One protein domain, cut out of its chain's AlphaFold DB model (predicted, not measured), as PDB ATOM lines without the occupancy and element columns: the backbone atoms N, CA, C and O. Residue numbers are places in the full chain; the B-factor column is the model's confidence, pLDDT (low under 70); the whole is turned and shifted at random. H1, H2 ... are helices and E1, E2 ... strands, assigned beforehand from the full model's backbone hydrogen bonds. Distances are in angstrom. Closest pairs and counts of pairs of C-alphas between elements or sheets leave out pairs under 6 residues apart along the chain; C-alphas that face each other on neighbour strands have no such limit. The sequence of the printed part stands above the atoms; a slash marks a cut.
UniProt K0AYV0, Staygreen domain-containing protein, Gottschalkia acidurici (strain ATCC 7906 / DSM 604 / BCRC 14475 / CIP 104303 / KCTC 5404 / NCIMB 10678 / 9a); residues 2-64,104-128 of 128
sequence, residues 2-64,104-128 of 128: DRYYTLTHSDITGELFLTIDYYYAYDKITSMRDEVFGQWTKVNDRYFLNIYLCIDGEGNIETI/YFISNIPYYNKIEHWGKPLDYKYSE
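AT A GLANCE: This is residues 2 to 64 and 104 to 128 of the 128 residues of the protein "Staygreen domain-containing protein" of Gottschalkia acidurici (strain ATCC 7906 / DSM 604 / BCRC 14475 / CIP 104303 / KCTC 5404 / NCIMB 10678 / 9a) (UniProt K0AYV0). The domain is one twisted sheet of six strands, a wall built of three hairpins side by side: the long E3 and E4 in the middle, E1 and E2 at one edge, and the short E5 and E6 at the other. Neither of its two tiny helices covers the sheet; the tip of the E3 and E4 hairpin, residues 42 to 47, and the tail, residues 122 to 128, of which 122 to 124 belong to H2, stick out. The printed part has 88 residues, with E1, E2, E3, E4, H1, E5, E6 and H2 along the chain, and its class is mostly strand. The mixed sheet has the order E2, E1, E3, E4, E5, E6. The whole is only just compact, close to loose, with a radius of gyration of the C-alphas of 14.5 A and spans of 40 by 33 by 27 A.

IN THESE COORDINATES: Start with E4, residues 46 to 54, the longest strand: find C-alpha 46 at (50.036, -14.422, 32.753), from which it runs 25.7 A. Just before it, E3, residues 36 to 43, is 21.9 A long. Go back to C-alpha 4 at (42.656, -25.906, 22.207), where E1, residues 4 to 9, begins its 16.8 A; E2, residues 16 to 21, is 16.4 A long. On the other side of E4 look for E5, residues 104 to 106, 5.7 A, and E6, residues 114 to 117, 10.1 A. H1 is residues 61 to 64, 5.4 A, and H2 is residues 121 to 124, 5.3 A, ending at C-alpha 124 at (36.783, -9.219, 19.697).

HOW THE PARTS SIT: In the sheet, the hairpin E3 and E4 is antiparallel at 152 degrees, with N 39 and O 50 at 2.9 A. E1 is antiparallel to E3 at 161 degrees; look at N 5 and O 38, 2.8 A. E2, an edge strand, forms a hairpin with E1, antiparallel at 161 degrees, with N 19 and O 6 at 2.8 A. E5 is parallel to E4 at 24 degrees, with N 104 and O 51 at 2.8 A. The hairpin E5 and E6 is antiparallel at 163 degrees, with N 105 and O 114 at 2.8 A; E6 is the other edge strand. From edge to edge the strands' lines turn by 87 degrees. H1 and H2 are not on the sheet, and they are apart from each other. H2 and E4 are only just apart, at 8.1 A. Both helices are too short for an O i to N i+4 pair, and each has its one O i to N i+3 pair within hydrogen-bond range.

THE WHOLE: The two C-alphas farthest apart, those of Ile 12 and Asn 44, are 42.9 A apart. Residues 65 to 103 are not printed; C-alphas 64 and 104 are 14.5 A apart across the cut. The link from E2 to E3, residues 22 to 35, is long and has no named element. Mean pLDDT of the printed part is 92.2, and residues 127 to 128 are under 70.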
ATOM      1  N   ASP A   2      43.881 -26.550  29.667       84.88
ATOM      2  CA  ASP A   2      44.102 -27.427  28.525       84.88
ATOM      3  C   ASP A   2      42.914 -27.231  27.600       84.88
ATOM      4  O   ASP A   2      41.881 -27.882  27.735       84.88
ATOM      5  N   ARG A   3      43.015 -26.177  26.789       94.88
ATOM      6  CA  ARG A   3      41.940 -25.718  25.919       94.88
ATOM      7  C   ARG A   3      42.530 -25.263  24.596       94.88
ATOM      8  O   ARG A   3      43.258 -24.268  24.539       94.88
ATOM      9  N   TYR A   4      42.206 -26.039  23.576       97.69
ATOM     10  CA  TYR A   4      42.656 -25.906  22.207       97.69
ATOM     11  C   TYR A   4      41.450 -25.594  21.333       97.69
ATOM     12  O   TYR A   4      40.371 -26.152  21.520       97.69
ATOM     13  N   TYR A   5      41.654 -24.697  20.382       98.12
ATOM     14  CA  TYR A   5      40.669 -24.249  19.417       98.12
ATOM     15  C   TYR A   5      41.124 -24.696  18.033       98.12
ATOM     16  O   TYR A   5      42.279 -24.486  17.661       98.12
ATOM     17  N   THR A   6      40.223 -25.305  17.274       97.62
ATOM     18  CA  THR A   6      40.387 -25.536  15.836       97.62
ATOM     19  C   THR A   6      39.190 -24.905  15.151       97.62
ATOM     20  O   THR A   6      38.073 -25.401  15.301       97.62
ATOM     21  N   LEU A   7      39.406 -23.784  14.473       96.81
ATOM     22  CA  LEU A   7      38.375 -23.105  13.700       96.81
ATOM     23  C   LEU A   7      38.596 -23.410  12.218       96.81
ATOM     24  O   LEU A   7      39.682 -23.161  11.696       96.81
ATOM     25  N   THR A   8      37.571 -23.933  11.558       93.25
ATOM     26  CA  THR A   8      37.570 -24.201  10.116       93.25
ATOM     27  C   THR A   8      36.462 -23.409   9.435       93.25
ATOM     28  O   THR A   8      35.474 -23.038  10.074       93.25
ATOM     29  N   HIS A   9      36.606 -23.178   8.135       85.81
ATOM     30  CA  HIS A   9      35.645 -22.457   7.310       85.81
ATOM     31  C   HIS A   9      35.135 -23.360   6.180       85.81
ATOM     32  O   HIS A   9      35.828 -24.266   5.725       85.81
ATOM     33  N   SER A  10      33.896 -23.142   5.751       83.38
ATOM     34  CA  SER A  10      33.328 -23.782   4.565       83.38
ATOM     35  C   SER A  10      33.281 -22.787   3.413       83.38
ATOM     36  O   SER A  10      32.437 -21.896   3.410       83.38
ATOM     37  N   ASP A  11      34.098 -22.993   2.379       78.31
ATOM     38  CA  ASP A  11      34.078 -22.159   1.163       78.31
ATOM     39  C   ASP A  11      32.731 -22.176   0.422       78.31
ATOM     40  O   ASP A  11      32.435 -21.280  -0.366       78.31
ATOM     41  N   ILE A  12      31.902 -23.197   0.664       82.12
ATOM     42  CA  ILE A  12      30.594 -23.355   0.018       82.12
ATOM     43  C   ILE A  12      29.520 -22.547   0.751       82.12
ATOM     44  O   ILE A  12      28.684 -21.913   0.109       82.12
ATOM     45  N   THR A  13      29.504 -22.610   2.086       86.00
ATOM     46  CA  THR A  13      28.427 -22.027   2.908       86.00
ATOM     47  C   THR A  13      28.819 -20.719   3.585       86.00
ATOM     48  O   THR A  13      27.941 -19.984   4.025       86.00
ATOM     49  N   GLY A  14      30.114 -20.405   3.664       82.56
ATOM     50  CA  GLY A  14      30.645 -19.286   4.442       82.56
ATOM     51  C   GLY A  14      30.604 -19.514   5.956       82.56
ATOM     52  O   GLY A  14      30.871 -18.597   6.727       82.56
ATOM     53  N   GLU A  15      30.221 -20.713   6.406       88.56
ATOM     54  CA  GLU A  15      30.065 -21.016   7.827       88.56
ATOM     55  C   GLU A  15      31.415 -21.265   8.504       88.56
ATOM     56  O   GLU A  15      32.332 -21.852   7.923       88.56
ATOM     57  N   LEU A  16      31.497 -20.856   9.771       91.88
ATOM     58  CA  LEU A  16      32.629 -21.112  10.652       91.88
ATOM     59  C   LEU A  16      32.286 -22.222  11.644       91.88
ATOM     60  O   LEU A  16      31.256 -22.177  12.318       91.88
ATOM     61  N   PHE A  17      33.188 -23.187  11.783       93.69
ATOM     62  CA  PHE A  17      33.046 -24.316  12.696       93.69
ATOM     63  C   PHE A  17      34.161 -24.276  13.733       93.69
ATOM     64  O   PHE A  17      35.330 -24.469  13.407       93.69
ATOM     65  N   LEU A  18      33.800 -24.028  14.993       96.38
ATOM     66  CA  LEU A  18      34.742 -24.014  16.108       96.38
ATOM     67  C   LEU A  18      34.698 -25.344  16.863       96.38
ATOM     68  O   LEU A  18      33.693 -25.681  17.486       96.38
ATOM     69  N   THR A  19      35.816 -26.065  16.864       96.75
ATOM     70  CA  THR A  19      36.038 -27.228  17.730       96.75
ATOM     71  C   THR A  19      36.877 -26.817  18.934       96.75
ATOM     72  O   THR A  19      37.907 -26.157  18.778       96.75
ATOM     73  N   ILE A  20      36.442 -27.213  20.132       97.00
ATOM     74  CA  ILE A  20      37.120 -26.926  21.399       97.00
ATOM     75  C   ILE A  20      37.405 -28.245  22.116       97.00
ATOM     76  O   ILE A  20      36.466 -28.957  22.466       97.00
ATOM     77  N   ASP A  21      38.677 -28.546  22.376       95.88
ATOM     78  CA  ASP A  21      39.083 -29.807  23.012       95.88
ATOM     79  C   ASP A  21      40.422 -29.672  23.776       95.88
ATOM     80  O   ASP A  21      40.979 -28.579  23.921       95.88
ATOM     81  N   TYR A  22      40.939 -30.789  24.285       94.00
ATOM     82  CA  TYR A  22      42.246 -30.942  24.929       94.00
ATOM     83  C   TYR A  22      43.406 -31.089  23.933       94.00
ATOM     84  O   TYR A  22      44.564 -31.064  24.348       94.00
ATOM     85  N   TYR A  23      43.103 -31.233  22.642       93.88
ATOM     86  CA  TYR A  23      44.057 -31.327  21.535       93.88
ATOM     87  C   TYR A  23      43.464 -30.654  20.291       93.88
ATOM     88  O   TYR A  23      42.257 -30.430  20.216       93.88
ATOM     89  N   TYR A  24      44.294 -30.340  19.296       93.88
ATOM     90  CA  TYR A  24      43.781 -29.875  18.008       93.88
ATOM     91  C   TYR A  24      43.037 -30.992  17.271       93.88
ATOM     92  O   TYR A  24      43.461 -32.150  17.290       93.88
ATOM     93  N   ALA A  25      41.961 -30.627  16.574       92.81
ATOM     94  CA  ALA A  25      41.201 -31.534  15.722       92.81
ATOM     95  C   ALA A  25      41.944 -31.737  14.393       92.81
ATOM     96  O   ALA A  25      41.548 -31.233  13.344       92.81
ATOM     97  N   TYR A  26      43.088 -32.427  14.449       86.19
ATOM     98  CA  TYR A  26      43.957 -32.660  13.291       86.19
ATOM     99  C   TYR A  26      43.254 -33.429  12.161       86.19
ATOM    100  O   TYR A  26      43.640 -33.297  11.002       86.19
ATOM    101  N   ASP A  27      42.206 -34.194  12.476       86.69
ATOM    102  CA  ASP A  27      41.339 -34.871  11.506       86.69
ATOM    103  C   ASP A  27      40.499 -33.902  10.654       86.69
ATOM    104  O   ASP A  27      39.945 -34.311   9.636       86.69
ATOM    105  N   LYS A  28      40.407 -32.626  11.053       82.25
ATOM    106  CA  LYS A  28      39.712 -31.555  10.321       82.25
ATOM    107  C   LYS A  28      40.622 -30.749   9.403       82.25
ATOM    108  O   LYS A  28      40.128 -29.860   8.719       82.25
ATOM    109  N   ILE A  29      41.920 -31.056   9.376       82.38
ATOM    110  CA  ILE A  29      42.865 -30.364   8.503       82.38
ATOM    111  C   ILE A  29      42.637 -30.787   7.060       82.38
ATOM    112  O   ILE A  29      42.645 -31.975   6.730       82.38
ATOM    113  N   THR A  30      42.483 -29.799   6.194       82.88
ATOM    114  CA  THR A  30      42.337 -29.977   4.756       82.88
ATOM    115  C   THR A  30      43.643 -29.645   4.035       82.88
ATOM    116  O   THR A  30      44.592 -29.105   4.613       82.88
ATOM    117  N   SER A  31      43.717 -29.957   2.737       80.12
ATOM    118  CA  SER A  31      44.858 -29.527   1.925       80.12
ATOM    119  C   SER A  31      44.931 -28.000   1.803       80.12
ATOM    120  O   SER A  31      46.025 -27.458   1.693       80.12
ATOM    121  N   MET A  32      43.806 -27.288   1.938       78.88
ATOM    122  CA  MET A  32      43.753 -25.826   1.840       78.88
ATOM    123  C   MET A  32      44.480 -25.116   2.987       78.88
ATOM    124  O   MET A  32      44.942 -23.979   2.807       78.88
ATOM    125  N   ARG A  33      44.639 -25.789   4.136       85.12
ATOM    126  CA  ARG A  33      45.356 -25.291   5.321       85.12
ATOM    127  C   ARG A  33      44.857 -23.919   5.774       85.12
ATOM    128  O   ARG A  33      45.655 -23.022   6.054       85.12
ATOM    129  N   ASP A  34      43.552 -23.718   5.718       86.75
ATOM    130  CA  ASP A  34      42.840 -22.488   6.069       86.75
ATOM    131  C   ASP A  34      42.388 -22.472   7.539       86.75
ATOM    132  O   ASP A  34      41.745 -21.524   7.989       86.75
ATOM    133  N   GLU A  35      42.764 -23.491   8.314       93.50
ATOM    134  CA  GLU A  35      42.374 -23.612   9.711       93.50
ATOM    135  C   GLU A  35      43.080 -22.570  10.590       93.50
ATOM    136  O   GLU A  35      44.272 -22.278  10.440       93.50
ATOM    137  N   VAL A  36      42.349 -22.061  11.582       96.75
ATOM    138  CA  VAL A  36      42.890 -21.212  12.645       96.75
ATOM    139  C   VAL A  36      43.005 -22.043  13.917       96.75
ATOM    140  O   VAL A  36      42.007 -22.453  14.516       96.75
ATOM    141  N   PHE A  37      44.240 -22.277  14.354       98.00
ATOM    142  CA  PHE A  37      44.516 -22.983  15.601       98.00
ATOM    143  C   PHE A  37      44.694 -22.002  16.746       98.00
ATOM    144  O   PHE A  37      45.462 -21.057  16.623       98.00
ATOM    145  N   GLY A  38      44.056 -22.256  17.885       98.00
ATOM    146  CA  GLY A  38      44.231 -21.465  19.100       98.00
ATOM    147  C   GLY A  38      44.593 -22.327  20.304       98.00
ATOM    148  O   GLY A  38      44.122 -23.450  20.425       98.00
ATOM    149  N   GLN A  39      45.404 -21.822  21.227       97.56
ATOM    150  CA  GLN A  39      45.594 -22.460  22.531       97.56
ATOM    151  C   GLN A  39      45.854 -21.435  23.627       97.56
ATOM    152  O   GLN A  39      46.507 -20.409  23.412       97.56
ATOM    153  N   TRP A  40      45.414 -21.761  24.838       97.62
ATOM    154  CA  TRP A  40      45.796 -21.011  26.025       97.62
ATOM    155  C   TRP A  40      47.125 -21.497  26.592       97.62
ATOM    156  O   TRP A  40      47.283 -22.669  26.923       97.62
ATOM    157  N   THR A  41      48.059 -20.573  26.811       96.12
ATOM    158  CA  THR A  41      49.285 -20.843  27.577       96.12
ATOM    159  C   THR A  41      49.387 -19.923  28.780       96.12
ATOM    160  O   THR A  41      48.888 -18.797  28.751       96.12
ATOM    161  N   LYS A  42      50.089 -20.376  29.821       95.00
ATOM    162  CA  LYS A  42      50.390 -19.579  31.011       95.00
ATOM    163  C   LYS A  42      51.905 -19.444  31.170       95.00
ATOM    164  O   LYS A  42      52.591 -20.450  31.316       95.00
ATOM    165  N   VAL A  43      52.415 -18.214  31.158       93.75
ATOM    166  CA  VAL A  43      53.842 -17.893  31.332       93.75
ATOM    167  C   VAL A  43      53.967 -16.837  32.424       93.75
ATOM    168  O   VAL A  43      53.328 -15.791  32.330       93.75
ATOM    169  N   ASN A  44      54.775 -17.096  33.458       93.75
ATOM    170  CA  ASN A  44      54.988 -16.178  34.589       93.75
ATOM    171  C   ASN A  44      53.669 -15.614  35.158       93.75
ATOM    172  O   ASN A  44      53.488 -14.403  35.274       93.75
ATOM    173  N   ASP A  45      52.715 -16.508  35.421       91.38
ATOM    174  CA  ASP A  45      51.367 -16.193  35.909       91.38
ATOM    175  C   ASP A  45      50.466 -15.332  35.014       91.38
ATOM    176  O   ASP A  45      49.369 -14.950  35.420       91.38
ATOM    177  N   ARG A  46      50.851 -15.116  33.754       93.88
ATOM    178  CA  ARG A  46      50.036 -14.422  32.753       93.88
ATOM    179  C   ARG A  46      49.530 -15.392  31.700       93.88
ATOM    180  O   ARG A  46      50.271 -16.268  31.254       93.88
ATOM    181  N   TYR A  47      48.274 -15.223  31.309       96.69
ATOM    182  CA  TYR A  47      47.667 -15.997  30.234       96.69
ATOM    183  C   TYR A  47      47.877 -15.313  28.885       96.69
ATOM    184  O   TYR A  47      47.898 -14.086  28.784       96.69
ATOM    185  N   PHE A  48      48.034 -16.141  27.860       97.94
ATOM    186  CA  PHE A  48      48.171 -15.735  26.468       97.94
ATOM    187  C   PHE A  48      47.314 -16.660  25.617       97.94
ATOM    188  O   PHE A  48      47.379 -17.883  25.790       97.94
ATOM    189  N   LEU A  49      46.538 -16.077  24.709       98.44
ATOM    190  CA  LEU A  49      45.875 -16.818  23.647       98.44
ATOM    191  C   LEU A  49      46.820 -16.830  22.448       98.44
ATOM    192  O   LEU A  49      47.043 -15.795  21.824       98.44
ATOM    193  N   ASN A  50      47.416 -17.982  22.158       98.56
ATOM    194  CA  ASN A  50      48.285 -18.138  20.997       98.56
ATOM    195  C   ASN A  50      47.462 -18.642  19.823       98.56
ATOM    196  O   ASN A  50      46.756 -19.637  19.975       98.56
ATOM    197  N   ILE A  51      47.589 -17.982  18.678       98.69
ATOM    198  CA  ILE A  51      46.921 -18.332  17.429       98.69
ATOM    199  C   ILE A  51      47.971 -18.712  16.390       98.69
ATOM    200  O   ILE A  51      48.935 -17.977  16.216       98.69
ATOM    201  N   TYR A  52      47.794 -19.822  15.684       98.06
ATOM    202  CA  TYR A  52      48.729 -20.302  14.668       98.06
ATOM    203  C   TYR A  52      48.040 -20.389  13.311       98.06
ATOM    204  O   TYR A  52      46.985 -21.013  13.192       98.06
ATOM    205  N   LEU A  53      48.666 -19.784  12.302       97.00
ATOM    206  CA  LEU A  53      48.161 -19.680  10.935       97.00
ATOM    207  C   LEU A  53      49.210 -20.231   9.965       97.00
ATOM    208  O   LEU A  53      50.354 -19.774   9.965       97.00
ATOM    209  N   CYS A  54      48.835 -21.207   9.133       95.06
ATOM    210  CA  CYS A  54      49.723 -21.774   8.116       95.06
ATOM    211  C   CYS A  54      49.572 -21.025   6.786       95.06
ATOM    212  O   CYS A  54      48.663 -21.284   5.991       95.06
ATOM    213  N   ILE A  55      50.495 -20.107   6.512       94.19
ATOM    214  CA  ILE A  55      50.418 -19.247   5.322       94.19
ATOM    215  C   ILE A  55      50.926 -19.971   4.083       94.19
ATOM    216  O   ILE A  55      50.436 -19.714   2.988       94.19
ATOM    217  N   ASP A  56      51.831 -20.934   4.254       91.44
ATOM    218  CA  ASP A  56      52.399 -21.703   3.143       91.44
ATOM    219  C   ASP A  56      51.351 -22.509   2.361       91.44
ATOM    220  O   ASP A  56      51.597 -22.866   1.211       91.44
ATOM    221  N   GLY A  57      50.181 -22.779   2.952       84.62
ATOM    222  CA  GLY A  57      49.116 -23.523   2.284       84.62
ATOM    223  C   GLY A  57      49.577 -24.916   1.853       84.62
ATOM    224  O   GLY A  57      50.182 -25.652   2.633       84.62
ATOM    225  N   GLU A  58      49.341 -25.233   0.579       83.94
ATOM    226  CA  GLU A  58      49.824 -26.445  -0.101       83.94
ATOM    227  C   GLU A  58      51.303 -26.363  -0.538       83.94
ATOM    228  O   GLU A  58      51.806 -27.259  -1.211       83.94
ATOM    229  N   GLY A  59      52.028 -25.299  -0.171       80.25
ATOM    230  CA  GLY A  59      53.451 -25.116  -0.474       80.25
ATOM    231  C   GLY A  59      53.744 -24.336  -1.759       80.25
ATOM    232  O   GLY A  59      54.899 -24.260  -2.177       80.25
ATOM    233  N   ASN A  60      52.732 -23.728  -2.391       86.25
ATOM    234  CA  ASN A  60      52.944 -22.842  -3.536       86.25
ATOM    235  C   ASN A  60      53.372 -21.439  -3.072       86.25
ATOM    236  O   ASN A  60      52.543 -20.632  -2.636       86.25
ATOM    237  N   ILE A  61      54.662 -21.138  -3.240       88.44
ATOM    238  CA  ILE A  61      55.292 -19.866  -2.861       88.44
ATOM    239  C   ILE A  61      54.571 -18.640  -3.442       88.44
ATOM    240  O   ILE A  61      54.447 -17.629  -2.754       88.44
ATOM    241  N   GLU A  62      54.052 -18.721  -4.669       92.31
ATOM    242  CA  GLU A  62      53.383 -17.590  -5.333       92.31
ATOM    243  C   GLU A  62      52.068 -17.196  -4.646       92.31
ATOM    244  O   GLU A  62      51.623 -16.055  -4.754       92.31
ATOM    245  N   THR A  63      51.459 -18.122  -3.901       93.06
ATOM    246  CA  THR A  63      50.194 -17.880  -3.192       93.06
ATOM    247  C   THR A  63      50.385 -17.277  -1.802       93.06
ATOM    248  O   THR A  63      49.448 -16.682  -1.271       93.06
ATOM    249  N   ILE A  64      51.591 -17.361  -1.225       94.75
ATOM    250  CA  ILE A  64      51.892 -16.901   0.143       94.75
ATOM    251  C   ILE A  64      51.515 -15.427   0.373       94.75
ATOM    252  O   ILE A  64      50.851 -15.157   1.375       94.75
ATOM    253  N   TYR A 104      50.926 -16.266  15.370       98.62
ATOM    254  CA  TYR A 104      52.049 -16.868  14.675       98.62
ATOM    255  C   TYR A 104      51.634 -17.081  13.219       98.62
ATOM    256  O   TYR A 104      50.900 -18.014  12.886       98.62
ATOM    257  N   PHE A 105      52.117 -16.191  12.366       98.12
ATOM    258  CA  PHE A 105      52.067 -16.273  10.913       98.12
ATOM    259  C   PHE A 105      53.194 -17.214  10.475       98.12
ATOM    260  O   PHE A 105      54.343 -16.794  10.380       98.12
ATOM    261  N   ILE A 106      52.899 -18.509  10.303       97.06
ATOM    262  CA  ILE A 106      53.907 -19.548  10.044       97.06
ATOM    263  C   ILE A 106      54.141 -19.664   8.539       97.06
ATOM    264  O   ILE A 106      53.219 -19.965   7.774       97.06
ATOM    265  N   SER A 107      55.394 -19.467   8.130       96.00
ATOM    266  CA  SER A 107      55.830 -19.643   6.746       96.00
ATOM    267  C   SER A 107      57.293 -20.077   6.660       96.00
ATOM    268  O   SER A 107      58.118 -19.706   7.496       96.00
ATOM    269  N   ASN A 108      57.637 -20.809   5.603       94.12
ATOM    270  CA  ASN A 108      59.017 -21.092   5.216       94.12
ATOM    271  C   ASN A 108      59.733 -19.867   4.616       94.12
ATOM    272  O   ASN A 108      60.959 -19.870   4.502       94.12
ATOM    273  N   ILE A 109      59.003 -18.807   4.249       95.81
ATOM    274  CA  ILE A 109      59.583 -17.550   3.765       95.81
ATOM    275  C   ILE A 109      59.804 -16.601   4.952       95.81
ATOM    276  O   ILE A 109      58.829 -16.149   5.558       95.81
ATOM    277  N   PRO A 110      61.055 -16.195   5.262       96.06
ATOM    278  CA  PRO A 110      61.355 -15.367   6.437       96.06
ATOM    279  C   PRO A 110      60.610 -14.027   6.497       96.06
ATOM    280  O   PRO A 110      60.371 -13.496   7.579       96.06
ATOM    281  N   TYR A 111      60.242 -13.468   5.341       96.69
ATOM    282  CA  TYR A 111      59.454 -12.239   5.276       96.69
ATOM    283  C   TYR A 111      58.034 -12.414   5.842       96.69
ATOM    284  O   TYR A 111      57.534 -11.489   6.476       96.69
ATOM    285  N   TYR A 112      57.420 -13.586   5.663       97.19
ATOM    286  CA  TYR A 112      56.057 -13.891   6.118       97.19
ATOM    287  C   TYR A 112      56.018 -14.647   7.449       97.19
ATOM    288  O   TYR A 112      54.991 -14.642   8.116       97.19
ATOM    289  N   ASN A 113      57.134 -15.250   7.873       97.62
ATOM    290  CA  ASN A 113      57.241 -15.894   9.179       97.62
ATOM    291  C   ASN A 113      57.285 -14.844  10.307       97.62
ATOM    292  O   ASN A 113      58.348 -14.287  10.609       97.62
ATOM    293  N   LYS A 114      56.132 -14.523  10.899       98.25
ATOM    294  CA  LYS A 114      55.968 -13.410  11.849       98.25
ATOM    295  C   LYS A 114      55.261 -13.836  13.127       98.25
ATOM    296  O   LYS A 114      54.416 -14.724  13.138       98.25
ATOM    297  N   ILE A 115      55.605 -13.147  14.210       98.56
ATOM    298  CA  ILE A 115      54.904 -13.223  15.490       98.56
ATOM    299  C   ILE A 115      54.416 -11.817  15.804       98.56
ATOM    300  O   ILE A 115      55.214 -10.878  15.828       98.56
ATOM    301  N   GLU A 116      53.116 -11.669  16.021       98.56
ATOM    302  CA  GLU A 116      52.465 -10.369  16.160       98.56
ATOM    303  C   GLU A 116      51.531 -10.336  17.369       98.56
ATOM    304  O   GLU A 116      50.935 -11.344  17.750       98.56
ATOM    305  N   HIS A 117      51.386  -9.153  17.968       98.25
ATOM    306  CA  HIS A 117      50.371  -8.895  18.987       98.25
ATOM    307  C   HIS A 117      49.094  -8.407  18.306       98.25
ATOM    308  O   HIS A 117      49.136  -7.449  17.539       98.25
ATOM    309  N   TRP A 118      47.980  -9.072  18.597       98.56
ATOM    310  CA  TRP A 118      46.670  -8.787  18.005       98.56
ATOM    311  C   TRP A 118      45.658  -8.411  19.087       98.56
ATOM    312  O   TRP A 118      44.555  -8.933  19.140       98.56
ATOM    313  N   GLY A 119      46.056  -7.537  20.013       98.31
ATOM    314  CA  GLY A 119      45.153  -7.050  21.052       98.31
ATOM    315  C   GLY A 119      44.828  -8.103  22.114       98.31
ATOM    316  O   GLY A 119      45.699  -8.850  22.581       98.31
ATOM    317  N   LYS A 120      43.574  -8.098  22.555       98.44
ATOM    318  CA  LYS A 120      43.034  -8.912  23.645       98.44
ATOM    319  C   LYS A 120      41.696  -9.521  23.232       98.44
ATOM    320  O   LYS A 120      40.997  -8.920  22.423       98.44
ATOM    321  N   PRO A 121      41.254 -10.644  23.827       98.25
ATOM    322  CA  PRO A 121      39.955 -11.224  23.485       98.25
ATOM    323  C   PRO A 121      38.772 -10.272  23.702       98.25
ATOM    324  O   PRO A 121      37.784 -10.373  22.982       98.25
ATOM    325  N   LEU A 122      38.884  -9.311  24.630       97.75
ATOM    326  CA  LEU A 122      37.872  -8.269  24.819       97.75
ATOM    327  C   LEU A 122      37.656  -7.401  23.570       97.75
ATOM    328  O   LEU A 122      36.530  -6.971  23.334       97.75
ATOM    329  N   ASP A 123      38.704  -7.170  22.776       97.94
ATOM    330  CA  ASP A 123      38.639  -6.361  21.553       97.94
ATOM    331  C   ASP A 123      37.798  -7.052  20.458       97.94
ATOM    332  O   ASP A 123      37.335  -6.398  19.528       97.94
ATOM    333  N   TYR A 124      37.560  -8.363  20.604       97.38
ATOM    334  CA  TYR A 124      36.783  -9.219  19.697       97.38
ATOM    335  C   TYR A 124      35.509  -9.757  20.359       97.38
ATOM    336  O   TYR A 124      34.965 -10.791  19.970       97.38
ATOM    337  N   LYS A 125      35.039  -9.103  21.423       95.06
ATOM    338  CA  LYS A 125      33.792  -9.486  22.078       95.06
ATOM    339  C   LYS A 125      32.610  -8.950  21.270       95.06
ATOM    340  O   LYS A 125      32.359  -7.746  21.270       95.06
ATOM    341  N   TYR A 126      31.858  -9.855  20.643       83.81
ATOM    342  CA  TYR A 126      30.610  -9.503  19.966       83.81
ATOM    343  C   TYR A 126      29.650  -8.798  20.937       83.81
ATOM    344  O   TYR A 126      29.419  -9.271  22.056       83.81
ATOM    345  N   SER A 127      29.129  -7.649  20.515       69.56
ATOM    346  CA  SER A 127      28.098  -6.904  21.238       69.56
ATOM    347  C   SER A 127      26.764  -7.215  20.568       69.56
ATOM    348  O   SER A 127      26.584  -6.860  19.406       69.56
ATOM    349  N   GLU A 128      25.883  -7.932  21.270       56.81
ATOM    350  CA  GLU A 128      24.498  -8.165  20.826       56.81
ATOM    351  C   GLU A 128      23.682  -6.865  20.789       56.81
ATOM    352  O   GLU A 128      23.902  -5.994  21.667       56.81
TER     353      GLU A 128